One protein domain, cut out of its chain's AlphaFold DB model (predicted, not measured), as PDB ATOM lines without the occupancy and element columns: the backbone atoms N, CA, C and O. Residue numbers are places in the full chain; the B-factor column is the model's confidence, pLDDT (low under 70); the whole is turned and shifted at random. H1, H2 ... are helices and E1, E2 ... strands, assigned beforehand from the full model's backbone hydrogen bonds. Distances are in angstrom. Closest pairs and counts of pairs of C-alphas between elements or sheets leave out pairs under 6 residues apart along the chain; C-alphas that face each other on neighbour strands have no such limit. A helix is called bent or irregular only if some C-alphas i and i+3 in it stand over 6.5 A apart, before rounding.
ATOM      1  N   TYR A 334      24.928 -38.839  43.718       69.69
ATOM      2  CA  TYR A 334      23.544 -39.011  44.157       69.69
ATOM      3  C   TYR A 334      23.031 -37.830  44.999       69.69
ATOM      4  O   TYR A 334      21.897 -37.379  44.827       69.69
ATOM      5  N   ARG A 335      23.865 -37.280  45.894       80.38
ATOM      6  CA  ARG A 335      23.519 -36.076  46.676       80.38
ATOM      7  C   ARG A 335      23.427 -34.826  45.800       80.38
ATOM      8  O   ARG A 335      22.532 -34.011  46.006       80.38
ATOM      9  N   TRP A 336      24.323 -34.684  44.828       86.25
ATOM     10  CA  TRP A 336      24.358 -33.553  43.901       86.25
ATOM     11  C   TRP A 336      23.160 -33.544  42.948       86.25
ATOM     12  O   TRP A 336      22.506 -32.516  42.780       86.25
ATOM     13  N   MET A 337      22.800 -34.712  42.417       81.12
ATOM     14  CA  MET A 337      21.623 -34.917  41.573       81.12
ATOM     15  C   MET A 337      20.322 -34.521  42.290       81.12
ATOM     16  O   MET A 337      19.397 -34.009  41.663       81.12
ATOM     17  N   LYS A 338      20.261 -34.698  43.619       82.81
ATOM     18  CA  LYS A 338      19.120 -34.286  44.452       82.81
ATOM     19  C   LYS A 338      19.081 -32.797  44.802       82.81
ATOM     20  O   LYS A 338      18.025 -32.335  45.234       82.81
ATOM     21  N   LYS A 339      20.179 -32.043  44.655       87.62
ATOM     22  CA  LYS A 339      20.144 -30.589  44.888       87.62
ATOM     23  C   LYS A 339      19.185 -29.924  43.901       87.62
ATOM     24  O   LYS A 339      19.041 -30.373  42.765       87.62
ATOM     25  N   SER A 340      18.538 -28.837  44.321       90.00
ATOM     26  CA  SER A 340      17.725 -28.041  43.400       90.00
ATOM     27  C   SER A 340      18.609 -27.402  42.317       90.00
ATOM     28  O   SER A 340      19.774 -27.092  42.590       90.00
ATOM     29  N   PRO A 341      18.079 -27.165  41.104       90.00
ATOM     30  CA  PRO A 341      18.805 -26.446  40.057       90.00
ATOM     31  C   PRO A 341      19.349 -25.092  40.532       90.00
ATOM     32  O   PRO A 341      20.505 -24.770  40.290       90.00
ATOM     33  N   THR A 342      18.575 -24.346  41.324       91.75
ATOM     34  CA  THR A 342      19.007 -23.069  41.913       91.75
ATOM     35  C   THR A 342      20.204 -23.224  42.855       91.75
ATOM     36  O   THR A 342      21.130 -22.421  42.810       91.75
ATOM     37  N   ALA A 343      20.243 -24.278  43.678       92.19
ATOM     38  CA  ALA A 343      21.389 -24.528  44.553       92.19
ATOM     39  C   ALA A 343      22.646 -24.912  43.755       92.19
ATOM     40  O   ALA A 343      23.753 -24.535  44.132       92.19
ATOM     41  N   ARG A 344      22.490 -25.645  42.644       92.94
ATOM     42  CA  ARG A 344      23.603 -25.947  41.730       92.94
ATOM     43  C   ARG A 344      24.093 -24.691  41.002       92.94
ATOM     44  O   ARG A 344      25.299 -24.507  40.878       92.94
ATOM     45  N   SER A 345      23.173 -23.817  40.591       94.19
ATOM     46  CA  SER A 345      23.468 -22.509  39.993       94.19
ATOM     47  C   SER A 345      24.342 -21.651  40.915       94.19
ATOM     48  O   SER A 345      25.394 -21.181  40.492       94.19
ATOM     49  N   GLN A 346      23.982 -21.534  42.198       94.38
ATOM     50  CA  GLN A 346      24.770 -20.788  43.188       94.38
ATOM     51  C   GLN A 346      26.197 -21.329  43.342       94.38
ATOM     52  O   GLN A 346      27.150 -20.554  43.338       94.38
ATOM     53  N   SER A 347      26.369 -22.653  43.412       94.12
ATOM     54  CA  SER A 347      27.707 -23.257  43.465       94.12
ATOM     55  C   SER A 347      28.530 -23.006  42.195       94.12
ATOM     56  O   SER A 347      29.745 -22.866  42.287       94.12
ATOM     57  N   LEU A 348      27.900 -22.938  41.017       94.44
ATOM     58  CA  LEU A 348      28.592 -22.598  39.769       94.44
ATOM     59  C   LEU A 348      28.986 -21.117  39.699       94.44
ATOM     60  O   LEU A 348      30.068 -20.821  39.203       94.44
ATOM     61  N   TYR A 349      28.166 -20.203  40.228       96.44
ATOM     62  CA  TYR A 349      28.560 -18.796  40.384       96.44
ATOM     63  C   TYR A 349      29.753 -18.656  41.338       96.44
ATOM     64  O   TYR A 349      30.746 -18.035  40.978       96.44
ATOM     65  N   SER A 350      29.716 -19.334  42.489       96.38
ATOM     66  CA  SER A 350      30.838 -19.400  43.443       96.38
ATOM     67  C   SER A 350      32.127 -19.941  42.797       96.38
ATOM     68  O   SER A 350      33.224 -19.427  43.030       96.38
ATOM     69  N   LEU A 351      32.003 -20.939  41.912       95.38
ATOM     70  CA  LEU A 351      33.120 -21.459  41.121       95.38
ATOM     71  C   LEU A 351      33.652 -20.434  40.102       95.38
ATOM     72  O   LEU A 351      34.866 -20.314  39.951       95.38
ATOM     73  N   ALA A 352      32.768 -19.700  39.421       96.19
ATOM     74  CA  ALA A 352      33.146 -18.649  38.477       96.19
ATOM     75  C   ALA A 352      33.881 -17.493  39.178       96.19
ATOM     76  O   ALA A 352      34.940 -17.082  38.712       96.19
ATOM     77  N   ASP A 353      33.384 -17.043  40.333       96.44
ATOM     78  CA  ASP A 353      34.019 -15.996  41.143       96.44
ATOM     79  C   ASP A 353      35.399 -16.446  41.652       96.44
ATOM     80  O   ASP A 353      36.378 -15.700  41.607       96.44
ATOM     81  N   SER A 354      35.512 -17.705  42.089       95.81
ATOM     82  CA  SER A 354      36.787 -18.292  42.524       95.81
ATOM     83  C   SER A 354      37.808 -18.389  41.387       95.81
ATOM     84  O   SER A 354      39.005 -18.204  41.620       95.81
ATOM     85  N   LEU A 355      37.345 -18.672  40.164       95.62
ATOM     86  CA  LEU A 355      38.180 -18.680  38.964       95.62
ATOM     87  C   LEU A 355      38.660 -17.264  38.627       95.62
ATOM     88  O   LEU A 355      39.836 -17.068  38.326       95.62
ATOM     89  N   ASP A 356      37.762 -16.283  38.722       96.00
ATOM     90  CA  ASP A 356      38.058 -14.893  38.388       96.00
ATOM     91  C   ASP A 356      39.064 -14.252  39.354       96.00
ATOM     92  O   ASP A 356      40.007 -13.580  38.934       96.00
ATOM     93  N   ASN A 357      38.957 -14.567  40.646       95.62
ATOM     94  CA  ASN A 357      39.906 -14.119  41.671       95.62
ATOM     95  C   ASN A 357      41.350 -14.596  41.426       95.62
ATOM     96  O   ASN A 357      42.290 -14.005  41.953       95.62
ATOM     97  N   ARG A 358      41.537 -15.663  40.639       94.38
ATOM     98  CA  ARG A 358      42.844 -16.260  40.309       94.38
ATOM     99  C   ARG A 358      43.212 -16.093  38.836       94.38
ATOM    100  O   ARG A 358      44.062 -16.819  38.319       94.38
ATOM    101  N   ARG A 359      42.582 -15.133  38.150       94.69
ATOM    102  CA  ARG A 359      42.734 -14.929  36.706       94.69
ATOM    103  C   ARG A 359      44.194 -14.764  36.275       94.69
ATOM    104  O   ARG A 359      44.609 -15.381  35.298       94.69
ATOM    105  N   GLN A 360      44.959 -13.952  37.007       94.31
ATOM    106  CA  GLN A 360      46.359 -13.652  36.685       94.31
ATOM    107  C   GLN A 360      47.255 -14.889  36.817       94.31
ATOM    108  O   GLN A 360      47.997 -15.197  35.888       94.31
ATOM    109  N   ASP A 361      47.137 -15.632  37.921       93.62
ATOM    110  CA  ASP A 361      47.940 -16.837  38.170       93.62
ATOM    111  C   ASP A 361      47.731 -17.885  37.064       93.62
ATOM    112  O   ASP A 361      48.688 -18.399  36.482       93.62
ATOM    113  N   LEU A 362      46.468 -18.128  36.700       93.75
ATOM    114  CA  LEU A 362      46.109 -19.093  35.659       93.75
ATOM    115  C   LEU A 362      46.570 -18.657  34.266       93.75
ATOM    116  O   LEU A 362      47.016 -19.495  33.481       93.75
ATOM    117  N   ALA A 363      46.496 -17.362  33.946       95.00
ATOM    118  CA  ALA A 363      46.995 -16.842  32.675       95.00
ATOM    119  C   ALA A 363      48.515 -17.043  32.550       95.00
ATOM    120  O   ALA A 363      48.995 -17.509  31.513       95.00
ATOM    121  N   VAL A 364      49.267 -16.785  33.627       94.88
ATOM    122  CA  VAL A 364      50.716 -17.037  33.682       94.88
ATOM    123  C   VAL A 364      51.029 -18.529  33.522       94.88
ATOM    124  O   VAL A 364      51.955 -18.890  32.789       94.88
ATOM    125  N   SER A 365      50.245 -19.414  34.140       92.00
ATOM    126  CA  SER A 365      50.411 -20.867  34.007       92.00
ATOM    127  C   SER A 365      50.180 -21.366  32.580       92.00
ATOM    128  O   SER A 365      51.008 -22.098  32.024       92.00
ATOM    129  N   ILE A 366      49.101 -20.903  31.936       92.38
ATOM    130  CA  ILE A 366      48.797 -21.220  30.534       92.38
ATOM    131  C   ILE A 366      49.921 -20.722  29.625       92.38
ATOM    132  O   ILE A 366      50.411 -21.493  28.796       92.38
ATOM    133  N   GLN A 367      50.363 -19.473  29.793       94.44
ATOM    134  CA  GLN A 367      51.472 -18.903  29.028       94.44
ATOM    135  C   GLN A 367      52.745 -19.746  29.181       94.44
ATOM    136  O   GLN A 367      53.370 -20.105  28.183       94.44
ATOM    137  N   THR A 368      53.102 -20.104  30.416       91.88
ATOM    138  CA  THR A 368      54.329 -20.850  30.729       91.88
ATOM    139  C   THR A 368      54.341 -22.232  30.075       91.88
ATOM    140  O   THR A 368      55.373 -22.669  29.572       91.88
ATOM    141  N   GLN A 369      53.200 -22.926  30.050       87.25
ATOM    142  CA  GLN A 369      53.110 -24.263  29.462       87.25
ATOM    143  C   GLN A 369      52.957 -24.271  27.943       87.25
ATOM    144  O   GLN A 369      53.540 -25.120  27.271       87.25
ATOM    145  N   THR A 370      52.127 -23.382  27.402       86.19
ATOM    146  CA  THR A 370      51.740 -23.422  25.984       86.19
ATOM    147  C   THR A 370      52.635 -22.560  25.099       86.19
ATOM    148  O   THR A 370      52.720 -22.821  23.899       86.19
ATOM    149  N   GLY A 371      53.327 -21.572  25.677       89.06
ATOM    150  CA  GLY A 371      54.183 -20.627  24.959       89.06
ATOM    151  C   GLY A 371      53.426 -19.530  24.201       89.06
ATOM    152  O   GLY A 371      54.035 -18.848  23.380       89.06
ATOM    153  N   ILE A 372      52.119 -19.364  24.436       91.06
ATOM    154  CA  ILE A 372      51.303 -18.307  23.810       91.06
ATOM    155  C   ILE A 372      51.545 -16.931  24.455       91.06
ATOM    156  O   ILE A 372      52.188 -16.823  25.502       91.06
ATOM    157  N   SER A 373      51.038 -15.857  23.841       94.44
ATOM    158  CA  SER A 373      51.130 -14.513  24.427       94.44
ATOM    159  C   SER A 373      50.287 -14.401  25.707       94.44
ATOM    160  O   SER A 373      49.276 -15.089  25.861       94.44
ATOM    161  N   LEU A 374      50.684 -13.514  26.627       94.25
ATOM    162  CA  LEU A 374      49.928 -13.289  27.867       94.25
ATOM    163  C   LEU A 374      48.491 -12.832  27.569       94.25
ATOM    164  O   LEU A 374      47.560 -13.320  28.195       94.25
ATOM    165  N   GLU A 375      48.303 -11.984  26.556       93.69
ATOM    166  CA  GLU A 375      46.983 -11.516  26.112       93.69
ATOM    167  C   GLU A 375      46.082 -12.677  25.644       93.69
ATOM    168  O   GLU A 375      44.901 -12.746  25.985       93.69
ATOM    169  N   GLU A 376      46.632 -13.644  24.899       91.00
ATOM    170  CA  GLU A 376      45.878 -14.828  24.475       91.00
ATOM    171  C   GLU A 376      45.548 -15.777  25.631       91.00
ATOM    172  O   GLU A 376      44.498 -16.434  25.601       91.00
ATOM    173  N   ALA A 377      46.430 -15.864  26.629       93.06
ATOM    174  CA  ALA A 377      46.207 -16.641  27.842       93.06
ATOM    175  C   ALA A 377      45.129 -15.995  28.726       93.06
ATOM    176  O   ALA A 377      44.186 -16.673  29.125       93.06
ATOM    177  N   GLU A 378      45.198 -14.682  28.958       94.75
ATOM    178  CA  GLU A 378      44.178 -13.921  29.694       94.75
ATOM    179  C   GLU A 378      42.801 -14.054  29.043       94.75
ATOM    180  O   GLU A 378      41.813 -14.323  29.728       94.75
ATOM    181  N   LYS A 379      42.742 -13.979  27.708       93.50
ATOM    182  CA  LYS A 379      41.510 -14.200  26.947       93.50
ATOM    183  C   LYS A 379      40.951 -15.616  27.121       93.50
ATOM    184  O   LYS A 379      39.735 -15.798  27.135       93.50
ATOM    185  N   GLU A 380      41.801 -16.638  27.244       93.56
ATOM    186  CA  GLU A 380      41.351 -18.005  27.541       93.56
ATOM    187  C   GLU A 380      40.705 -18.099  28.930       93.56
ATOM    188  O   GLU A 380      39.647 -18.722  29.071       93.56
ATOM    189  N   VAL A 381      41.298 -17.455  29.940       95.38
ATOM    190  CA  VAL A 381      40.736 -17.427  31.297       95.38
ATOM    191  C   VAL A 381      39.424 -16.643  31.333       95.38
ATOM    192  O   VAL A 381      38.441 -17.135  31.882       95.38
ATOM    193  N   GLU A 382      39.361 -15.477  30.687       95.00
ATOM    194  CA  GLU A 382      38.145 -14.657  30.603       95.00
ATOM    195  C   GLU A 382      36.985 -15.424  29.951       95.00
ATOM    196  O   GLU A 382      35.875 -15.469  30.487       95.00
ATOM    197  N   LEU A 383      37.250 -16.105  28.830       93.00
ATOM    198  CA  LEU A 383      36.260 -16.971  28.191       93.00
ATOM    199  C   LEU A 383      35.829 -18.114  29.117       93.00
ATOM    200  O   LEU A 383      34.652 -18.463  29.134       93.00
ATOM    201  N   SER A 384      36.748 -18.680  29.902       94.44
ATOM    202  CA  SER A 384      36.438 -19.749  30.859       94.44
ATOM    203  C   SER A 384      35.504 -19.257  31.973       94.44
ATOM    204  O   SER A 384      34.499 -19.909  32.258       94.44
ATOM    205  N   VAL A 385      35.765 -18.074  32.541       95.81
ATOM    206  CA  VAL A 385      34.876 -17.428  33.524       95.81
ATOM    207  C   VAL A 385      33.496 -17.189  32.913       95.81
ATOM    208  O   VAL A 385      32.491 -17.624  33.473       95.81
ATOM    209  N   SER A 386      33.436 -16.597  31.715       93.75
ATOM    210  CA  SER A 386      32.174 -16.374  30.997       93.75
ATOM    211  C   SER A 386      31.387 -17.674  30.788       93.75
ATOM    212  O   SER A 386      30.176 -17.684  31.005       93.75
ATOM    213  N   ARG A 387      32.047 -18.790  30.441       91.50
ATOM    214  CA  ARG A 387      31.389 -20.097  30.264       91.50
ATOM    215  C   ARG A 387      30.769 -20.623  31.553       91.50
ATOM    216  O   ARG A 387      29.652 -21.137  31.506       91.50
ATOM    217  N   LEU A 388      31.457 -20.510  32.690       93.44
ATOM    218  CA  LEU A 388      30.886 -20.928  33.976       93.44
ATOM    219  C   LEU A 388      29.680 -20.077  34.350       93.44
ATOM    220  O   LEU A 388      28.659 -20.633  34.745       93.44
ATOM    221  N   THR A 389      29.771 -18.763  34.167       94.25
ATOM    222  CA  THR A 389      28.674 -17.828  34.439       94.25
ATOM    223  C   THR A 389      27.456 -18.119  33.560       94.25
ATOM    224  O   THR A 389      26.330 -18.152  34.060       94.25
ATOM    225  N   ASP A 390      27.663 -18.413  32.273       91.62
ATOM    226  CA  ASP A 390      26.594 -18.811  31.351       91.62
ATOM    227  C   ASP A 390      25.908 -20.108  31.812       91.62
ATOM    228  O   ASP A 390      24.676 -20.199  31.820       91.62
ATOM    229  N   TRP A 391      26.680 -21.117  32.232       91.44
ATOM    230  CA  TRP A 391      26.131 -22.379  32.742       91.44
ATOM    231  C   TRP A 391      25.447 -22.231  34.095       91.44
ATOM    232  O   TRP A 391      24.392 -22.832  34.312       91.44
ATOM    233  N   ALA A 392      25.992 -21.400  34.982       92.88
ATOM    234  CA  ALA A 392      25.358 -21.040  36.241       92.88
ATOM    235  C   ALA A 392      23.987 -20.408  35.977       92.88
ATOM    236  O   ALA A 392      22.994 -20.820  36.581       92.88
ATOM    237  N   ALA A 393      23.904 -19.495  35.004       91.69
ATOM    238  CA  ALA A 393      22.656 -18.868  34.596       91.69
ATOM    239  C   ALA A 393      21.681 -19.859  33.945       91.69
ATOM    240  O   ALA A 393      20.479 -19.743  34.156       91.69
ATOM    241  N   ARG A 394      22.145 -20.830  33.155       88.25
ATOM    242  CA  ARG A 394      21.271 -21.808  32.475       88.25
ATOM    243  C   ARG A 394      20.755 -22.916  33.386       88.25
ATOM    244  O   ARG A 394      19.720 -23.504  33.087       88.25
ATOM    245  N   CYS A 395      21.450 -23.191  34.488       86.62
ATOM    246  CA  CYS A 395      21.204 -24.345  35.350       86.62
ATOM    247  C   CYS A 395      19.736 -24.496  35.796       86.62
ATOM    248  O   CYS A 395      19.238 -25.618  35.852       86.62
ATOM    249  N   ASP A 396      19.029 -23.392  36.062       84.75
ATOM    250  CA  ASP A 396      17.616 -23.371  36.472       84.75
ATOM    251  C   ASP A 396      16.621 -23.009  35.348       84.75
ATOM    252  O   ASP A 396      15.411 -22.980  35.578       84.75
ATOM    253  N   LYS A 397      17.119 -22.756  34.133       84.38
ATOM    254  CA  LYS A 397      16.329 -22.309  32.970       84.38
ATOM    255  C   LYS A 397      16.128 -23.400  31.928       84.38
ATOM    256  O   LYS A 397      15.134 -23.359  31.209       84.38
ATOM    257  N   GLU A 398      17.042 -24.364  31.845       72.88
ATOM    258  CA  GLU A 398      16.894 -25.511  30.950       72.88
ATOM    259  C   GLU A 398      15.780 -26.426  31.476       72.88
ATOM    260  O   GLU A 398      15.948 -27.155  32.456       72.88
ATOM    261  N   GLN A 399      14.608 -26.348  30.842       67.50
ATOM    262  CA  GLN A 399      13.416 -27.089  31.240       67.50
ATOM    263  C   GLN A 399      13.060 -28.186  30.243       67.50
ATOM    264  O   GLN A 399      13.379 -28.143  29.054       67.50
ATOM    265  N   GLY A 400      12.354 -29.179  30.777       74.44
ATOM    266  CA  GLY A 400      11.639 -30.162  29.988       74.44
ATOM    267  C   GLY A 400      10.511 -29.560  29.152       74.44
ATOM    268  O   GLY A 400      10.149 -28.394  29.296       74.44
ATOM    269  N   GLY A 401       9.939 -30.377  28.276       79.94
ATOM    270  CA  GLY A 401       8.773 -30.025  27.479       79.94
ATOM    271  C   GLY A 401       7.540 -30.821  27.885       79.94
ATOM    272  O   GLY A 401       7.633 -31.890  28.489       79.94
ATOM    273  N   THR A 402       6.371 -30.330  27.482       80.88
ATOM    274  CA  THR A 402       5.130 -31.109  27.447       80.88
ATOM    275  C   THR A 402       4.794 -31.414  25.988       80.88
ATOM    276  O   THR A 402       4.207 -30.564  25.308       80.88
ATOM    277  N   PRO A 403       5.214 -32.574  25.449       73.81
ATOM    278  CA  PRO A 403       4.772 -32.999  24.131       73.81
ATOM    279  C   PRO A 403       3.243 -33.088  24.084       73.81
ATOM    280  O   PRO A 403       2.608 -33.415  25.085       73.81
ATOM    281  N   PHE A 404       2.661 -32.821  22.916       69.31
ATOM    282  CA  PHE A 404       1.222 -32.949  22.682       69.31
ATOM    283  C   PHE A 404       0.947 -34.272  21.959       69.31
ATOM    284  O   PHE A 404       1.024 -34.301  20.726       69.31
ATOM    285  N   PRO A 405       0.683 -35.376  22.682       66.44
ATOM    286  CA  PRO A 405       0.320 -36.627  22.041       66.44
ATOM    287  C   PRO A 405      -1.090 -36.528  21.418       66.44
ATOM    288  O   PRO A 405      -1.951 -35.816  21.931       66.44
ATOM    289  N   PRO A 406      -1.364 -37.266  20.331       58.78
ATOM    290  CA  PRO A 406      -2.685 -37.376  19.715       58.78
ATOM    291  C   PRO A 406      -3.658 -38.256  20.522       58.78
ATOM    292  O   PRO A 406      -4.851 -38.262  20.233       58.78
ATOM    293  N   GLN A 407      -3.164 -39.030  21.495       66.81
ATOM    294  CA  GLN A 407      -3.985 -39.833  22.408       66.81
ATOM    295  C   GLN A 407      -4.342 -39.027  23.662       66.81
ATOM    296  O   GLN A 407      -3.507 -38.265  24.147       66.81
ATOM    297  N   SER A 408      -5.545 -39.238  24.212       67.56
ATOM    298  CA  SER A 408      -5.984 -38.640  25.483       67.56
ATOM    299  C   SER A 408      -4.976 -38.941  26.592       67.56
ATOM    300  O   SER A 408      -4.779 -40.096  26.972       67.56
ATOM    301  N   GLY A 409      -4.293 -37.905  27.066       76.50
ATOM    302  CA  GLY A 409      -3.173 -38.038  27.981       76.50
ATOM    303  C   GLY A 409      -2.280 -36.811  27.974       76.50
ATOM    304  O   GLY A 409      -2.245 -36.042  27.015       76.50
ATOM    305  N   SER A 410      -1.524 -36.657  29.050       82.88
ATOM    306  CA  SER A 410      -0.487 -35.649  29.193       82.88
ATOM    307  C   SER A 410       0.869 -36.331  29.264       82.88
ATOM    308  O   SER A 410       1.041 -37.346  29.944       82.88
ATOM    309  N   ALA A 411       1.839 -35.765  28.557       85.00
ATOM    310  CA  ALA A 411       3.215 -36.213  28.604       85.00
ATOM    311  C   ALA A 411       4.115 -35.123  29.171       85.00
ATOM    312  O   ALA A 411       3.996 -33.953  28.812       85.00
ATOM    313  N   LEU A 412       5.049 -35.533  30.017       87.81
ATOM    314  CA  LEU A 412       6.103 -34.690  30.547       87.81
ATOM    315  C   LEU A 412       7.442 -35.281  30.117       87.81
ATOM    316  O   LEU A 412       7.746 -36.418  30.464       87.81
ATOM    317  N   SER A 413       8.236 -34.520  29.373       88.00
ATOM    318  CA  SER A 413       9.597 -34.900  29.009       88.00
ATOM    319  C   SER A 413      10.581 -34.018  29.756       88.00
ATOM    320  O   SER A 413      10.564 -32.807  29.572       88.00
ATOM    321  N   THR A 414      11.427 -34.593  30.605       87.06
ATOM    322  CA  THR A 414      12.394 -33.845  31.420       87.06
ATOM    323  C   THR A 414      13.819 -34.324  31.176       87.06
ATOM    324  O   THR A 414      14.038 -35.539  31.136       87.06
ATOM    325  N   PRO A 415      14.800 -33.410  31.071       86.88
ATOM    326  CA  PRO A 415      16.204 -33.785  31.076       86.88
ATOM    327  C   PRO A 415      16.617 -34.204  32.492       86.88
ATOM    328  O   PRO A 415      16.362 -33.500  33.471       86.88
ATOM    329  N   GLU A 416      17.277 -35.347  32.605       84.50
ATOM    330  CA  GLU A 416      17.850 -35.853  33.846       84.50
ATOM    331  C   GLU A 416      19.363 -36.065  33.689       84.50
ATOM    332  O   GLU A 416      19.877 -36.264  32.585       84.50
ATOM    333  N   ALA A 417      20.083 -36.049  34.810       83.94
ATOM    334  CA  ALA A 417      21.505 -36.368  34.837       83.94
ATOM    335  C   ALA A 417      21.767 -37.815  34.376       83.94
ATOM    336  O   ALA A 417      21.002 -38.747  34.674       83.94
ATOM    337  N   LEU A 418      22.894 -37.993  33.690       79.12
ATOM    338  CA  LEU A 418      23.446 -39.291  33.317       79.12
ATOM    339  C   LEU A 418      24.018 -40.017  34.541       79.12
ATOM    340  O   LEU A 418      23.816 -41.220  34.684       79.12
ATOM    341  N   GLY A 419      24.670 -39.279  35.446       78.94
ATOM    342  CA  GLY A 419      25.303 -39.820  36.648       78.94
ATOM    343  C   GLY A 419      26.772 -39.417  36.731       78.94
ATOM    344  O   GLY A 419      27.075 -38.241  36.916       78.94
ATOM    345  N   VAL A 420      27.680 -40.389  36.622       78.62
ATOM    346  CA  VAL A 420      29.133 -40.153  36.630       78.62
ATOM    347  C   VAL A 420      29.648 -40.143  35.192       78.62
ATOM    348  O   VAL A 420      29.388 -41.082  34.443       78.62
ATOM    349  N   LEU A 421      30.373 -39.092  34.815       74.31
ATOM    350  CA  LEU A 421      30.944 -38.894  33.484       74.31
ATOM    351  C   LEU A 421      32.469 -38.990  33.535       74.31
ATOM    352  O   LEU A 421      33.101 -38.325  34.353       74.31
ATOM    353  N   GLY A 422      33.059 -39.778  32.640       72.00
ATOM    354  CA  GLY A 422      34.490 -39.732  32.339       72.00
ATOM    355  C   GLY A 422      34.742 -38.790  31.165       72.00
ATOM    356  O   GLY A 422      34.090 -38.917  30.133       72.00
ATOM    357  N   VAL A 423      35.660 -37.836  31.312       74.69
ATOM    358  CA  VAL A 423      35.976 -36.839  30.282       74.69
ATOM    359  C   VAL A 423      37.481 -36.803  30.056       74.69
ATOM    360  O   VAL A 423      38.245 -36.531  30.979       74.69
ATOM    361  N   ILE A 424      37.908 -37.046  28.820       77.50
ATOM    362  CA  ILE A 424      39.298 -36.863  28.395       77.50
ATOM    363  C   ILE A 424      39.388 -35.505  27.709       77.50
ATOM    364  O   ILE A 424      38.589 -35.198  26.827       77.50
ATOM    365  N   LEU A 425      40.322 -34.670  28.158       78.50
ATOM    366  CA  LEU A 425      40.467 -33.309  27.665       78.50
ATOM    367  C   LEU A 425      41.447 -33.235  26.491       78.50
ATOM    368  O   LEU A 425      42.489 -33.903  26.504       78.50
ATOM    369  N   PRO A 426      41.154 -32.390  25.486       80.06
ATOM    370  CA  PRO A 426      42.046 -32.190  24.358       80.06
ATOM    371  C   PRO A 426      43.306 -31.428  24.783       80.06
ATOM    372  O   PRO A 426      43.381 -30.804  25.840       80.06
ATOM    373  N   ASN A 427      44.309 -31.426  23.903       76.75
ATOM    374  CA  ASN A 427      45.527 -30.637  24.113       76.75
ATOM    375  C   ASN A 427      45.350 -29.150  23.758       76.75
ATOM    376  O   ASN A 427      46.229 -28.346  24.058       76.75
ATOM    377  N   SER A 428      44.262 -28.778  23.079       79.56
ATOM    378  CA  SER A 428      43.982 -27.399  22.680       79.56
ATOM    379  C   SER A 428      43.214 -26.660  23.777       79.56
ATOM    380  O   SER A 428      42.234 -27.182  24.301       79.56
ATOM    381  N   LYS A 429      43.649 -25.429  24.099       83.56
ATOM    382  CA  LYS A 429      43.010 -24.544  25.095       83.56
ATOM    383  C   LYS A 429      42.710 -25.287  26.421       83.56
ATOM    384  O   LYS A 429      41.548 -25.607  26.700       83.56
ATOM    385  N   PRO A 430      43.754 -25.656  27.194       85.94
ATOM    386  CA  PRO A 430      43.660 -26.624  28.290       85.94
ATOM    387  C   PRO A 430      42.706 -26.210  29.419       85.94
ATOM    388  O   PRO A 430      42.075 -27.083  30.015       85.94
ATOM    389  N   LEU A 431      42.557 -24.912  29.709       91.44
ATOM    390  CA  LEU A 431      41.624 -24.443  30.739       91.44
ATOM    391  C   LEU A 431      40.208 -24.298  30.173       91.44
ATOM    392  O   LEU A 431      39.236 -24.754  30.778       91.44
ATOM    393  N   LEU A 432      40.082 -23.703  28.986       89.94
ATOM    394  CA  LEU A 432      38.773 -23.427  28.392       89.94
ATOM    395  C   LEU A 432      38.027 -24.701  27.990       89.94
ATOM    396  O   LEU A 432      36.809 -24.769  28.164       89.94
ATOM    397  N   SER A 433      38.727 -25.713  27.477       86.12
ATOM    398  CA  SER A 433      38.127 -27.017  27.166       86.12
ATOM    399  C   SER A 433      37.648 -27.732  28.431       86.12
ATOM    400  O   SER A 433      36.516 -28.221  28.460       86.12
ATOM    401  N   LEU A 434      38.452 -27.704  29.503       89.56
ATOM    402  CA  LEU A 434      38.088 -28.226  30.821       89.56
ATOM    403  C   LEU A 434      36.791 -27.592  31.312       89.56
ATOM    404  O   LEU A 434      35.814 -28.286  31.586       89.56
ATOM    405  N   VAL A 435      36.756 -26.266  31.368       92.12
ATOM    406  CA  VAL A 435      35.614 -25.524  31.899       92.12
ATOM    407  C   VAL A 435      34.367 -25.679  31.020       92.12
ATOM    408  O   VAL A 435      33.265 -25.856  31.542       92.12
ATOM    409  N   SER A 436      34.531 -25.686  29.695       88.81
ATOM    410  CA  SER A 436      33.418 -25.845  28.748       88.81
ATOM    411  C   SER A 436      32.732 -27.206  28.857       88.81
ATOM    412  O   SER A 436      31.532 -27.295  28.616       88.81
ATOM    413  N   LEU A 437      33.469 -28.260  29.219       86.06
ATOM    414  CA  LEU A 437      32.923 -29.605  29.432       86.06
ATOM    415  C   LEU A 437      32.404 -29.799  30.863       86.06
ATOM    416  O   LEU A 437      31.385 -30.459  31.070       86.06
ATOM    417  N   LEU A 438      33.067 -29.187  31.845       90.31
ATOM    418  CA  LEU A 438      32.684 -29.258  33.252       90.31
ATOM    419  C   LEU A 438      31.357 -28.540  33.536       90.31
ATOM    420  O   LEU A 438      30.498 -29.090  34.227       90.31
ATOM    421  N   GLY A 439      31.181 -27.329  32.995       90.25
ATOM    422  CA  GLY A 439      30.002 -26.483  33.202       90.25
ATOM    423  C   GLY A 439      28.661 -27.199  32.975       90.25
ATOM    424  O   GLY A 439      27.888 -27.317  33.930       90.25
ATOM    425  N   PRO A 440      28.376 -27.733  31.767       88.38
ATOM    426  CA  PRO A 440      27.110 -28.411  31.489       88.38
ATOM    427  C   PRO A 440      26.946 -29.689  32.314       88.38
ATOM    428  O   PRO A 440      25.849 -29.980  32.795       88.38
ATOM    429  N   ALA A 441      28.029 -30.440  32.527       88.00
ATOM    430  CA  ALA A 441      27.995 -31.670  33.306       88.00
ATOM    431  C   ALA A 441      27.557 -31.412  34.757       88.00
ATOM    432  O   ALA A 441      26.591 -32.021  35.229       88.00
ATOM    433  N   VAL A 442      28.206 -30.465  35.436       90.62
ATOM    434  CA  VAL A 442      27.902 -30.105  36.828       90.62
ATOM    435  C   VAL A 442      26.543 -29.413  36.941       90.62
ATOM    436  O   VAL A 442      25.778 -29.740  37.854       90.62
ATOM    437  N   ALA A 443      26.199 -28.523  36.000       90.56
ATOM    438  CA  ALA A 443      24.913 -27.824  35.972       90.56
ATOM    439  C   ALA A 443      23.727 -28.798  35.933       90.56
ATOM    440  O   ALA A 443      22.739 -28.614  36.653       90.56
ATOM    441  N   MET A 444      23.844 -29.871  35.147       86.56
ATOM    442  CA  MET A 444      22.784 -30.870  35.002       86.56
ATOM    443  C   MET A 444      22.734 -31.901  36.128       86.56
ATOM    444  O   MET A 444      21.765 -32.652  36.216       86.56
ATOM    445  N   GLY A 445      23.707 -31.893  37.043       87.62
ATOM    446  CA  GLY A 445      23.719 -32.776  38.209       87.62
ATOM    447  C   GLY A 445      24.618 -34.005  38.065       87.62
ATOM    448  O   GLY A 445      24.469 -34.941  38.849       87.62
ATOM    449  N   ASN A 446      25.542 -34.014  37.102       85.69
ATOM    450  CA  ASN A 446      26.507 -35.099  36.933       85.69
ATOM    451  C   ASN A 446      27.740 -34.900  37.824       85.69
ATOM    452  O   ASN A 446      28.144 -33.770  38.096       85.69
ATOM    453  N   ALA A 447      28.354 -36.008  38.236       85.50
ATOM    454  CA  ALA A 447      29.725 -36.019  38.742       85.50
ATOM    455  C   ALA A 447      30.690 -36.273  37.582       85.50
ATOM    456  O   ALA A 447      30.327 -36.951  36.621       85.50
ATOM    457  N   VAL A 448      31.902 -35.730  37.653       84.00
ATOM    458  CA  VAL A 448      32.838 -35.733  36.524       84.00
ATOM    459  C   VAL A 448      34.226 -36.173  36.968       84.00
ATOM    460  O   VAL A 448      34.798 -35.625  37.909       84.00
ATOM    461  N   ILE A 449      34.785 -37.135  36.241       83.00
ATOM    462  CA  ILE A 449      36.179 -37.557  36.324       83.00
ATOM    463  C   ILE A 449      36.872 -37.054  35.060       83.00
ATOM    464  O   ILE A 449      36.556 -37.499  33.959       83.00
ATOM    465  N   MET A 450      37.796 -36.113  35.208       82.12
ATOM    466  CA  MET A 450      38.472 -35.442  34.104       82.12
ATOM    467  C   MET A 450      39.936 -35.869  34.016       82.12
ATOM    468  O   MET A 450      40.666 -35.821  35.009       82.12
ATOM    469  N   VAL A 451      40.374 -36.238  32.816       82.44
ATOM    470  CA  VAL A 451      41.782 -36.475  32.483       82.44
ATOM    471  C   VAL A 451      42.275 -35.277  31.675       82.44
ATOM    472  O   VAL A 451      41.806 -35.091  30.551       82.44
ATOM    473  N   PRO A 452      43.157 -34.425  32.228       83.94
ATOM    474  CA  PRO A 452      43.655 -33.247  31.535       83.94
ATOM    475  C   PRO A 452      44.623 -33.613  30.408       83.94
ATOM    476  O   PRO A 452      45.058 -34.758  30.282       83.94
ATOM    477  N   SER A 453      44.983 -32.612  29.602       79.12
ATOM    478  CA  SER A 453      45.996 -32.763  28.561       79.12
ATOM    479  C   SER A 453      47.303 -33.305  29.140       79.12
ATOM    480  O   SER A 453      47.869 -32.730  30.067       79.12
ATOM    481  N   GLU A 454      47.823 -34.367  28.527       79.44
ATOM    482  CA  GLU A 454      49.139 -34.924  28.857       79.44
ATOM    483  C   GLU A 454      50.268 -33.915  28.598       79.44
ATOM    484  O   GLU A 454      51.254 -33.866  29.330       79.44
ATOM    485  N   LYS A 455      50.100 -33.066  27.577       81.44
ATOM    486  CA  LYS A 455      51.100 -32.073  27.176       81.44
ATOM    487  C   LYS A 455      51.064 -30.821  28.053       81.44
ATOM    488  O   LYS A 455      52.115 -30.268  28.360       81.44
ATOM    489  N   TYR A 456      49.866 -30.383  28.446       85.94
ATOM    490  CA  TYR A 456      49.657 -29.140  29.192       85.94
ATOM    491  C   TYR A 456      48.756 -29.345  30.433       85.94
ATOM    492  O   TYR A 456      47.627 -28.846  30.466       85.94
ATOM    493  N   PRO A 457      49.209 -30.098  31.456       86.69
ATOM    494  CA  PRO A 457      48.371 -30.439  32.607       86.69
ATOM    495  C   PRO A 457      48.285 -29.353  33.694       86.69
ATOM    496  O   PRO A 457      47.378 -29.419  34.523       86.69
ATOM    497  N   LEU A 458      49.206 -28.380  33.753       88.88
ATOM    498  CA  LEU A 458      49.299 -27.459  34.900       88.88
ATOM    499  C   LEU A 458      48.078 -26.540  35.051       88.88
ATOM    500  O   LEU A 458      47.596 -26.457  36.179       88.88
ATOM    501  N   PRO A 459      47.490 -25.948  33.989       89.62
ATOM    502  CA  PRO A 459      46.271 -25.149  34.131       89.62
ATOM    503  C   PRO A 459      45.118 -25.925  34.781       89.62
ATOM    504  O   PRO A 459      44.385 -25.389  35.610       89.62
ATOM    505  N   ALA A 460      44.984 -27.217  34.464       88.56
ATOM    506  CA  ALA A 460      43.980 -28.084  35.077       88.56
ATOM    507  C   ALA A 460      44.309 -28.438  36.539       88.56
ATOM    508  O   ALA A 460      43.401 -28.595  37.354       88.56
ATOM    509  N   LEU A 461      45.592 -28.559  36.888       89.62
ATOM    510  CA  LEU A 461      46.025 -28.810  38.264       89.62
ATOM    511  C   LEU A 461      45.897 -27.567  39.149       89.62
ATOM    512  O   LEU A 461      45.494 -27.681  40.302       89.62
ATOM    513  N   GLU A 462      46.180 -26.378  38.626       90.50
ATOM    514  CA  GLU A 462      45.958 -25.121  39.345       90.50
ATOM    515  C   GLU A 462      44.470 -24.842  39.563       90.50
ATOM    516  O   GLU A 462      44.079 -24.377  40.636       90.50
ATOM    517  N   PHE A 463      43.618 -25.241  38.613       91.88
ATOM    518  CA  PHE A 463      42.163 -25.200  38.764       91.88
ATOM    519  C   PHE A 463      41.652 -26.017  39.971       91.88
ATOM    520  O   PHE A 463      40.574 -25.737  40.493       91.88
ATOM    521  N   ILE A 464      42.426 -26.970  40.508       90.81
ATOM    522  CA  ILE A 464      42.074 -27.666  41.759       90.81
ATOM    523  C   ILE A 464      41.955 -26.677  42.925       90.81
ATOM    524  O   ILE A 464      41.068 -26.830  43.762       90.81
ATOM    525  N   GLN A 465      42.793 -25.638  42.975       90.00
ATOM    526  CA  GLN A 465      42.707 -24.617  44.023       90.00
ATOM    527  C   GLN A 465      41.427 -23.782  43.889       90.00
ATOM    528  O   GLN A 465      40.841 -23.392  44.896       90.00
ATOM    529  N   VAL A 466      40.967 -23.555  42.655       92.50
ATOM    530  CA  VAL A 466      39.680 -22.906  42.367       92.50
ATOM    531  C   VAL A 466      38.524 -23.785  42.853       92.50
ATOM    532  O   VAL A 466      37.641 -23.300  43.555       92.50
ATOM    533  N   LEU A 467      38.567 -25.093  42.574       90.88
ATOM    534  CA  LEU A 467      37.573 -26.048  43.080       90.88
ATOM    535  C   LEU A 467      37.536 -26.082  44.614       90.88
ATOM    536  O   LEU A 467      36.454 -26.087  45.191       90.88
ATOM    537  N   GLN A 468      38.699 -26.066  45.272       88.88
ATOM    538  CA  GLN A 468      38.812 -26.071  46.736       88.88
ATOM    539  C   GLN A 468      38.295 -24.788  47.397       88.88
ATOM    540  O   GLN A 468      37.841 -24.845  48.537       88.88
ATOM    541  N   ALA A 469      38.386 -23.648  46.707       90.00
ATOM    542  CA  ALA A 469      37.871 -22.367  47.188       90.00
ATOM    543  C   ALA A 469      36.358 -22.197  46.953       90.00
ATOM    544  O   ALA A 469      35.735 -21.360  47.602       90.00
ATOM    545  N   SER A 470      35.778 -22.986  46.045       91.62
ATOM    546  CA  SER A 470      34.363 -22.923  45.667       91.62
ATOM    547  C   SER A 470      33.455 -23.799  46.539       91.62
ATOM    548  O   SER A 470      33.902 -24.739  47.196       91.62
ATOM    549  N   ASP A 471      32.140 -23.584  46.445       89.31
ATOM    550  CA  ASP A 471      31.122 -24.393  47.141       89.31
ATOM    551  C   ASP A 471      30.844 -25.768  46.495       89.31
ATOM    552  O   ASP A 471      29.788 -26.384  46.711       89.31
ATOM    553  N   ILE A 472      31.761 -26.260  45.659       87.75
ATOM    554  CA  ILE A 472      31.642 -27.555  44.994       87.75
ATOM    555  C   ILE A 472      31.970 -28.683  45.991       87.75
ATOM    556  O   ILE A 472      33.060 -28.715  46.561       87.75
ATOM    557  N   PRO A 473      31.061 -29.657  46.210       86.12
ATOM    558  CA  PRO A 473      31.319 -30.759  47.129       86.12
ATOM    559  C   PRO A 473      32.523 -31.609  46.712       86.12
ATOM    560  O   PRO A 473      32.679 -31.967  45.542       86.12
ATOM    561  N   GLY A 474      33.319 -32.027  47.698       80.25
ATOM    562  CA  GLY A 474      34.400 -32.987  47.481       80.25
ATOM    563  C   GLY A 474      33.891 -34.280  46.832       80.25
ATOM    564  O   GLY A 474      32.880 -34.843  47.254       80.25
ATOM    565  N   GLY A 475      34.588 -34.742  45.792       76.62
ATOM    566  CA  GLY A 475      34.212 -35.930  45.017       76.62
ATOM    567  C   GLY A 475      33.183 -35.686  43.908       76.62
ATOM    568  O   GLY A 475      32.820 -36.637  43.225       76.62
ATOM    569  N   LEU A 476      32.706 -34.450  43.701       84.31
ATOM    570  CA  LEU A 476      31.901 -34.132  42.515       84.31
ATOM    571  C   LEU A 476      32.763 -34.031  41.252       84.31
ATOM    572  O   LEU A 476      32.353 -34.482  40.185       84.31
ATOM    573  N   VAL A 477      33.939 -33.420  41.392       87.44
ATOM    574  CA  VAL A 477      34.910 -33.222  40.318       87.44
ATOM    575  C   VAL A 477      36.218 -33.866  40.745       87.44
ATOM    576  O   VAL A 477      36.786 -33.503  41.778       87.44
ATOM    577  N   SER A 478      36.691 -34.814  39.946       85.19
ATOM    578  CA  SER A 478      37.954 -35.512  40.157       85.19
ATOM    579  C   SER A 478      38.855 -35.300  38.954       85.19
ATOM    580  O   SER A 478      38.501 -35.679  37.846       85.19
ATOM    581  N   ILE A 479      40.032 -34.715  39.169       84.62
ATOM    582  CA  ILE A 479      41.039 -34.517  38.122       84.62
ATOM    583  C   ILE A 479      42.132 -35.571  38.309       84.62
ATOM    584  O   ILE A 479      42.700 -35.688  39.396       84.62
ATOM    585  N   ILE A 480      42.396 -36.368  37.270       82.69
ATOM    586  CA  ILE A 480      43.367 -37.471  37.295       82.69
ATOM    587  C   ILE A 480      44.369 -37.278  36.160       82.69
ATOM    588  O   ILE A 480      44.010 -37.366  34.992       82.69
ATOM    589  N   THR A 481      45.636 -37.052  36.498       78.50
ATOM    590  CA  THR A 481      46.733 -36.974  35.523       78.50
ATOM    591  C   THR A 481      47.286 -38.359  35.200       78.50
ATOM    592  O   THR A 481      47.510 -39.158  36.110       78.50
ATOM    593  N   GLY A 482      47.580 -38.626  33.930       69.38
ATOM    594  CA  GLY A 482      48.212 -39.864  33.470       69.38
ATOM    595  C   GLY A 482      48.329 -39.898  31.947       69.38
ATOM    596  O   GLY A 482      47.813 -39.006  31.274       69.38
ATOM    597  N   GLY A 483      49.005 -40.917  31.411       61.31
ATOM    598  CA  GLY A 483      49.067 -41.145  29.963       61.31
ATOM    599  C   GLY A 483      47.691 -41.487  29.384       61.31
ATOM    600  O   GLY A 483      46.838 -42.040  30.084       61.31
ATOM    601  N   ARG A 484      47.472 -41.168  28.103       54.97
ATOM    602  CA  ARG A 484      46.179 -41.365  27.411       54.97
ATOM    603  C   ARG A 484      45.682 -42.816  27.375       54.97
ATOM    604  O   ARG A 484      44.478 -43.037  27.263       54.97
ATOM    605  N   ASP A 485      46.559 -43.800  27.574       53.22
ATOM    606  CA  ASP A 485      46.200 -45.214  27.773       53.22
ATOM    607  C   ASP A 485      45.699 -45.521  29.198       53.22
ATOM    608  O   ASP A 485      45.979 -46.565  29.790       53.22
ATOM    609  N   HIS A 486      44.928 -44.599  29.774       54.81
ATOM    610  CA  HIS A 486      44.325 -44.778  31.085       54.81
ATOM    611  C   HIS A 486      43.151 -45.775  30.997       54.81
ATOM    612  O   HIS A 486      42.325 -45.679  30.084       54.81
ATOM    613  N   PRO A 487      42.945 -46.667  31.988       49.19
ATOM    614  CA  PRO A 487      41.783 -47.569  32.051       49.19
ATOM    615  C   PRO A 487      40.420 -46.857  32.136       49.19
ATOM    616  O   PRO A 487      39.386 -47.521  32.178       49.19
ATOM    617  N   LEU A 488      40.394 -45.517  32.122       46.09
ATOM    618  CA  LEU A 488      39.165 -44.737  31.965       46.09
ATOM    619  C   LEU A 488      38.522 -44.948  30.584       46.09
ATOM    620  O   LEU A 488      37.324 -44.723  30.477       46.09
ATOM    621  N   LYS A 489      39.237 -45.533  29.602       39.84
ATOM    622  CA  LYS A 489      38.619 -46.129  28.398       39.84
ATOM    623  C   LYS A 489      37.481 -47.119  28.735       39.84
ATOM    624  O   LYS A 489      36.630 -47.377  27.895       39.84
ATOM    625  N   ARG A 490      37.446 -47.679  29.958       35.31
ATOM    626  CA  ARG A 490      36.446 -48.667  30.414       35.31
ATOM    627  C   ARG A 490      35.400 -48.140  31.403       35.31
ATOM    628  O   ARG A 490      34.527 -48.916  31.780       35.31
ATOM    629  N   LEU A 491      35.458 -46.881  31.852       37.00
ATOM    630  CA  LEU A 491      34.407 -46.271  32.684       37.00
ATOM    631  C   LEU A 491      33.563 -45.357  31.786       37.00
ATOM    632  O   LEU A 491      33.987 -44.288  31.367       37.00
ATOM    633  N   TRP A 492      32.398 -45.873  31.414       42.66
ATOM    634  CA  TRP A 492      31.652 -45.524  30.209       42.66
ATOM    635  C   TRP A 492      31.051 -44.110  30.179       42.66
ATOM    636  O   TRP A 492      30.086 -43.818  30.877       42.66
ATOM    637  N   LEU A 493      31.561 -43.285  29.264       31.78
ATOM    638  CA  LEU A 493      30.866 -42.734  28.089       31.78
ATOM    639  C   LEU A 493      31.983 -42.301  27.139       31.78
ATOM    640  O   LEU A 493      32.507 -41.197  27.250       31.78
ATOM    641  N   HIS A 494      32.430 -43.222  26.284       38.00
ATOM    642  CA  HIS A 494      33.577 -42.949  25.429       38.00
ATOM    643  C   HIS A 494      33.188 -42.106  24.216       38.00
ATOM    644  O   HIS A 494      32.172 -42.358  23.567       38.00
ATOM    645  N   CYS A 495      34.033 -41.125  23.924       31.27
ATOM    646  CA  CYS A 495      34.080 -40.355  22.691       31.27
ATOM    647  C   CYS A 495      35.440 -40.673  22.046       31.27
ATOM    648  O   CYS A 495      36.294 -39.802  21.931       31.27
ATOM    649  N   GLU A 496      35.695 -41.947  21.728       33.00
ATOM    650  CA  GLU A 496      36.922 -42.359  21.036       33.00
ATOM    651  C   GLU A 496      36.645 -42.470  19.544       33.00
ATOM    652  O   GLU A 496      36.016 -43.418  19.090       33.00
ATOM    653  N   GLU A 497      37.035 -41.416  18.834       30.05
ATOM    654  CA  GLU A 497      37.760 -41.418  17.554       30.05
ATOM    655  C   GLU A 497      37.739 -39.971  17.019       30.05
ATOM    656  O   GLU A 497      37.163 -39.655  15.982       30.05
ATOM    657  N   GLU A 498      38.325 -39.026  17.765       40.44
ATOM    658  CA  GLU A 498      38.528 -37.650  17.285       40.44
ATOM    659  C   GLU A 498      40.022 -37.275  17.271       40.44
ATOM    660  O   GLU A 498      40.381 -36.152  17.608       40.44
ATOM    661  N   GLU A 499      40.923 -38.166  16.835       37.78
ATOM    662  CA  GLU A 499      42.334 -37.773  16.651       37.78
ATOM    663  C   GLU A 499      42.511 -36.741  15.517       37.78
ATOM    664  O   GLU A 499      43.342 -35.841  15.623       37.78
ATOM    665  N   GLU A 500      41.661 -36.770  14.483       34.84
ATOM    666  CA  GLU A 500      41.784 -35.863  13.326       34.84
ATOM    667  C   GLU A 500      40.802 -34.674  13.330       34.84
ATOM    668  O   GLU A 500      40.953 -33.747  12.533       34.84
ATOM    669  N   ARG A 501      39.813 -34.640  14.241       39.56
ATOM    670  CA  ARG A 501      38.772 -33.585  14.274       39.56
ATOM    671  C   ARG A 501      38.764 -32.706  15.527       39.56
ATOM    672  O   ARG A 501      38.435 -31.524  15.401       39.56
ATOM    673  N   GLU A 502      39.189 -33.193  16.700       43.84
ATOM    674  CA  GLU A 502      39.314 -32.344  17.904       43.84
ATOM    675  C   GLU A 502      40.434 -31.307  17.782       43.84
ATOM    676  O   GLU A 502      40.323 -30.210  18.335       43.84
ATOM    677  N   ALA A 503      41.457 -31.591  16.968       37.94
ATOM    678  CA  ALA A 503      42.469 -30.612  16.573       37.94
ATOM    679  C   ALA A 503      41.875 -29.401  15.817       37.94
ATOM    680  O   ALA A 503      42.499 -28.343  15.775       37.94
ATOM    681  N   GLY A 504      40.658 -29.527  15.265       41.91
ATOM    682  CA  GLY A 504      39.929 -28.466  14.562       41.91
ATOM    683  C   GLY A 504      38.745 -27.858  15.330       41.91
ATOM    684  O   GLY A 504      38.076 -26.971  14.790       41.91
ATOM    685  N   ARG A 505      38.438 -28.297  16.565       58.59
ATOM    686  CA  ARG A 505      37.289 -27.764  17.323       58.59
ATOM    687  C   ARG A 505      37.640 -26.388  17.903       58.59
ATOM    688  O   ARG A 505      38.519 -26.250  18.751       58.59
ATOM    689  N   ASN A 506      36.940 -25.346  17.448       61.78
ATOM    690  CA  ASN A 506      37.189 -23.978  17.900       61.78
ATOM    691  C   ASN A 506      36.523 -23.690  19.260       61.78
ATOM    692  O   ASN A 506      35.413 -23.149  19.325       61.78
ATOM    693  N   TRP A 507      37.237 -24.001  20.345       64.94
ATOM    694  CA  TRP A 507      36.830 -23.719  21.730       64.94
ATOM    695  C   TRP A 507      36.578 -22.233  22.013       64.94
ATOM    696  O   TRP A 507      35.781 -21.898  22.886       64.94
ATOM    697  N   THR A 508      37.213 -21.333  21.257       59.41
ATOM    698  CA  THR A 508      37.042 -19.880  21.432       59.41
ATOM    699  C   THR A 508      35.731 -19.354  20.848       59.41
ATOM    700  O   THR A 508      35.332 -18.232  21.154       59.41
ATOM    701  N   SER A 509      35.023 -20.157  20.043       62.91
ATOM    702  CA  SER A 509      33.717 -19.763  19.523       62.91
ATOM    703  C   SER A 509      32.673 -19.738  20.648       62.91
ATOM    704  O   SER A 509      32.506 -20.693  21.405       62.91
ATOM    705  N   SER A 510      31.941 -18.630  20.766       57.28
ATOM    706  CA  SER A 510      30.778 -18.480  21.653       57.28
ATOM    707  C   SER A 510      29.498 -19.051  21.047       57.28
ATOM    708  O   SER A 510      28.403 -18.641  21.422       57.28
ATOM    709  N   ASN A 511      29.619 -19.984  20.097       63.44
ATOM    710  CA  ASN A 511      28.479 -20.467  19.338       63.44
ATOM    711  C   ASN A 511      27.466 -21.141  20.286       63.44
ATOM    712  O   ASN A 511      27.816 -22.155  20.905       63.44
ATOM    713  N   PRO A 512      26.225 -20.622  20.411       63.94
ATOM    714  CA  PRO A 512      25.205 -21.201  21.285       63.94
ATOM    715  C   PRO A 512      24.964 -22.686  21.013       63.94
ATOM    716  O   PRO A 512      24.629 -23.437  21.927       63.94
ATOM    717  N   SER A 513      25.194 -23.117  19.774       67.00
ATOM    718  CA  SER A 513      24.992 -24.494  19.358       67.00
ATOM    719  C   SER A 513      26.031 -25.478  19.907       67.00
ATOM    720  O   SER A 513      25.685 -26.627  20.166       67.00
ATOM    721  N   LEU A 514      27.271 -25.038  20.165       71.12
ATOM    722  CA  LEU A 514      28.280 -25.869  20.832       71.12
ATOM    723  C   LEU A 514      27.876 -26.127  22.286       71.12
ATOM    724  O   LEU A 514      27.941 -27.256  22.761       71.12
ATOM    725  N   GLN A 515      27.424 -25.086  22.987       74.56
ATOM    726  CA  GLN A 515      26.965 -25.212  24.372       74.56
ATOM    727  C   GLN A 515      25.723 -26.107  24.466       74.56
ATOM    728  O   GLN A 515      25.637 -26.950  25.356       74.56
ATOM    729  N   GLU A 516      24.796 -25.990  23.513       76.19
ATOM    730  CA  GLU A 516      23.644 -26.887  23.420       76.19
ATOM    731  C   GLU A 516      24.062 -28.342  23.143       76.19
ATOM    732  O   GLU A 516      23.523 -29.263  23.755       76.19
ATOM    733  N   GLU A 517      25.049 -28.578  22.276       75.31
ATOM    734  CA  GLU A 517      25.565 -29.925  22.007       75.31
ATOM    735  C   GLU A 517      26.194 -30.564  23.254       75.31
ATOM    736  O   GLU A 517      25.879 -31.711  23.586       75.31
ATOM    737  N   LEU A 518      27.048 -29.825  23.968       77.31
ATOM    738  CA  LEU A 518      27.686 -30.307  25.195       77.31
ATOM    739  C   LEU A 518      26.655 -30.607  26.287       77.31
ATOM    740  O   LEU A 518      26.754 -31.623  26.971       77.31
ATOM    741  N   TRP A 519      25.619 -29.778  26.402       81.56
ATOM    742  CA  TRP A 519      24.496 -30.045  27.297       81.56
ATOM    743  C   TRP A 519      23.716 -31.298  26.920       81.56
ATOM    744  O   TRP A 519      23.445 -32.118  27.791       81.56
ATOM    745  N   ARG A 520      23.427 -31.518  25.631       76.12
ATOM    746  CA  ARG A 520      22.759 -32.749  25.166       76.12
ATOM    747  C   ARG A 520      23.575 -33.998  25.474       76.12
ATOM    748  O   ARG A 520      22.998 -35.041  25.759       76.12
ATOM    749  N   LYS A 521      24.905 -33.896  25.445       75.75
ATOM    750  CA  LYS A 521      25.817 -34.975  25.854       75.75
ATOM    751  C   LYS A 521      25.858 -35.185  27.375       75.75
ATOM    752  O   LYS A 521      26.291 -36.247  27.806       75.75
ATOM    753  N   ALA A 522      25.396 -34.221  28.171       76.44
ATOM    754  CA  ALA A 522      25.376 -34.270  29.634       76.44
ATOM    755  C   ALA A 522      24.023 -34.703  30.233       76.44
ATOM    756  O   ALA A 522      23.909 -34.818  31.457       76.44
ATOM    757  N   VAL A 523      22.996 -34.933  29.409       80.50
ATOM    758  CA  VAL A 523      21.640 -35.271  29.867       80.50
ATOM    759  C   VAL A 523      21.098 -36.509  29.177       80.50
ATOM    760  O   VAL A 523      21.487 -36.863  28.067       80.50
ATOM    761  N   VAL A 524      20.131 -37.135  29.832       80.94
ATOM    762  CA  VAL A 524      19.266 -38.153  29.244       80.94
ATOM    763  C   VAL A 524      17.817 -37.722  29.406       80.94
ATOM    764  O   VAL A 524      17.439 -37.147  30.427       80.94
ATOM    765  N   TRP A 525      17.001 -37.968  28.386       84.94
ATOM    766  CA  TRP A 525      15.589 -37.610  28.426       84.94
ATOM    767  C   TRP A 525      14.781 -38.685  29.128       84.94
ATOM    768  O   TRP A 525      14.955 -39.878  28.879       84.94
ATOM    769  N   LYS A 526      13.862 -38.238  29.978       88.25
ATOM    770  CA  LYS A 526      12.863 -39.096  30.590       88.25
ATOM    771  C   LYS A 526      11.472 -38.598  30.278       88.25
ATOM    772  O   LYS A 526      11.159 -37.438  30.530       88.25
ATOM    773  N   SER A 527      10.650 -39.501  29.772       89.62
ATOM    774  CA  SER A 527       9.260 -39.236  29.424       89.62
ATOM    775  C   SER A 527       8.336 -39.887  30.442       89.62
ATOM    776  O   SER A 527       8.452 -41.079  30.709       89.62
ATOM    777  N   ILE A 528       7.405 -39.124  31.002       90.06
ATOM    778  CA  ILE A 528       6.348 -39.610  31.888       90.06
ATOM    779  C   ILE A 528       5.019 -39.378  31.181       90.06
ATOM    780  O   ILE A 528       4.701 -38.247  30.822       90.06
ATOM    781  N   TRP A 529       4.245 -40.439  30.988       88.81
ATOM    782  CA  TRP A 529       2.920 -40.371  30.390       88.81
ATOM    783  C   TRP A 529       1.846 -40.659  31.432       88.81
ATOM    784  O   TRP A 529       1.924 -41.645  32.172       88.81
ATOM    785  N   ILE A 530       0.851 -39.780  31.481       88.25
ATOM    786  CA  ILE A 530      -0.249 -39.820  32.436       88.25
ATOM    787  C   ILE A 530      -1.547 -39.703  31.635       88.25
ATOM    788  O   ILE A 530      -1.748 -38.692  30.960       88.25
ATOM    789  N   PRO A 531      -2.442 -40.699  31.690       81.50
ATOM    790  CA  PRO A 531      -3.778 -40.577  31.138       81.50
ATOM    791  C   PRO A 531      -4.491 -39.388  31.785       81.50
ATOM    792  O   PRO A 531      -4.588 -39.295  33.008       81.50
TER     793      PRO A 531
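AT A GLANCE: This is residues 334 to 531 of the 533 residues of the protein "Aldehyde dehydrogenase 16 family, member A1" of Sinocyclocheilus grahami (UniProt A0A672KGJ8). Helix H5 forms the core, with the two long helices H2 and H4 packed on one side of it and a small three-stranded sheet, E2 E3 E4, on another, while a long two-stranded ribbon, E1 and E5, reaches out from one end of this body like an arm. H3 and H6 pack together toward the other end, H8 crosses H5, and short H7 with the long stretch 491 to 511 makes a loose outer loop. The printed part has 198 residues, with eight named helices and five named strands in the order H1 H2 H3 H4 E1 E2 H5 E3 H6 E4 H7 H8 E5; the class is mixed, helices and strands. The sheet E2 E3 E4 is parallel in that order, and E1 and E5 are antiparallel. The whole is compact, with a radius of gyration of the C-alphas of 17.7 A, and elongated, spanning 63 by 35 by 31 A.

IN THESE COORDINATES: H1, residues 334 to 338, begins at C-alpha 334 at (23.544, -39.011, 44.157). H2 is residues 341 to 356, 22.5 A long, and H3 is residues 359 to 370, 16.4 A. H4, residues 374 to 394, is the longest helix at 30.2 A, with C-alpha 374 at (49.928, -13.289, 27.867). E1, residues 410 to 417, 22.7 A, runs on into E2, residues 420 to 424, across a break of 2 residues at 54 degrees. H5, residues 430 to 444, 22.3 A, is neither bent nor irregular, but only just: C-alphas 437 and 440 are 6.3 A apart. E3 is residues 447 to 451, H6 residues 458 to 469, 17.5 A, E4 residues 477 to 479, H7 residues 487 to 490 and H8 residues 512 to 521, 14.5 A. E5, residues 523 to 530, 22.5 A, ends at C-alpha 530 at (-0.249, -39.820, 32.436).

HOW THE PARTS SIT: H5 is the hub, touching H2, H4, H6 and H8. H2, H4 and H5 form a bundle, three helices side by side. H4 and H5 touch at Ser 384 and Leu 432, C-alphas 5.0 A apart, at a shallow tilt of 5 degrees, the same way. H2 and H4 touch at Ser 345 and Ala 392, 4.5 A between C-alphas, at a shallow tilt of 13 degrees, opposite ways. H8 touches H5 at Trp 519 and Pro 440, C-alphas 5.2 A apart, at a steep tilt of 63 degrees. H3 touches H6 at Ile 366 and Pro 459, C-alphas 5.9 A apart, at a shallow tilt of 22 degrees, opposite ways. H5 and H6 are on one face of the sheet E2 E3 E4, two layers; H5, at a height over the sheet of 9.5 A, lies over E3 and along the strands, at 12 degrees to E3 on the local plane. E2, H5, E3 and E3, H6, E4 are strand-helix-strand units, parallel neighbour strands with a helix between, both with right-handed crossovers. N 421 and O 447 are 2.8 A apart, and N 478 and O 448 2.9 A, within hydrogen-bond range. H7 only grazes the sheet with residues 488 to 490, and H1 is only just not on it, with 4 pairs of C-alphas within 10 A. In the antiparallel pair E1 and E5, N 412 and O 528 are 2.9 A apart, within hydrogen-bond range. In H1, H2, H3, H4 and H8 every O i to N i+4 pair is within hydrogen-bond range; in H5 8 of 11 are, in H6 5 of 8, and H7 is too short for such a pair.

THE WHOLE: The C-alphas of Thr 368 and Ser 408, the two farthest apart, are 63.1 A from each other. The printed part has no cut. The links H4 to E1 and H7 to H8 are long. The mean pLDDT of the printed part is 80.2; 39 residues are under 70, namely 334, 399, 404 to 408 and 482 to 513.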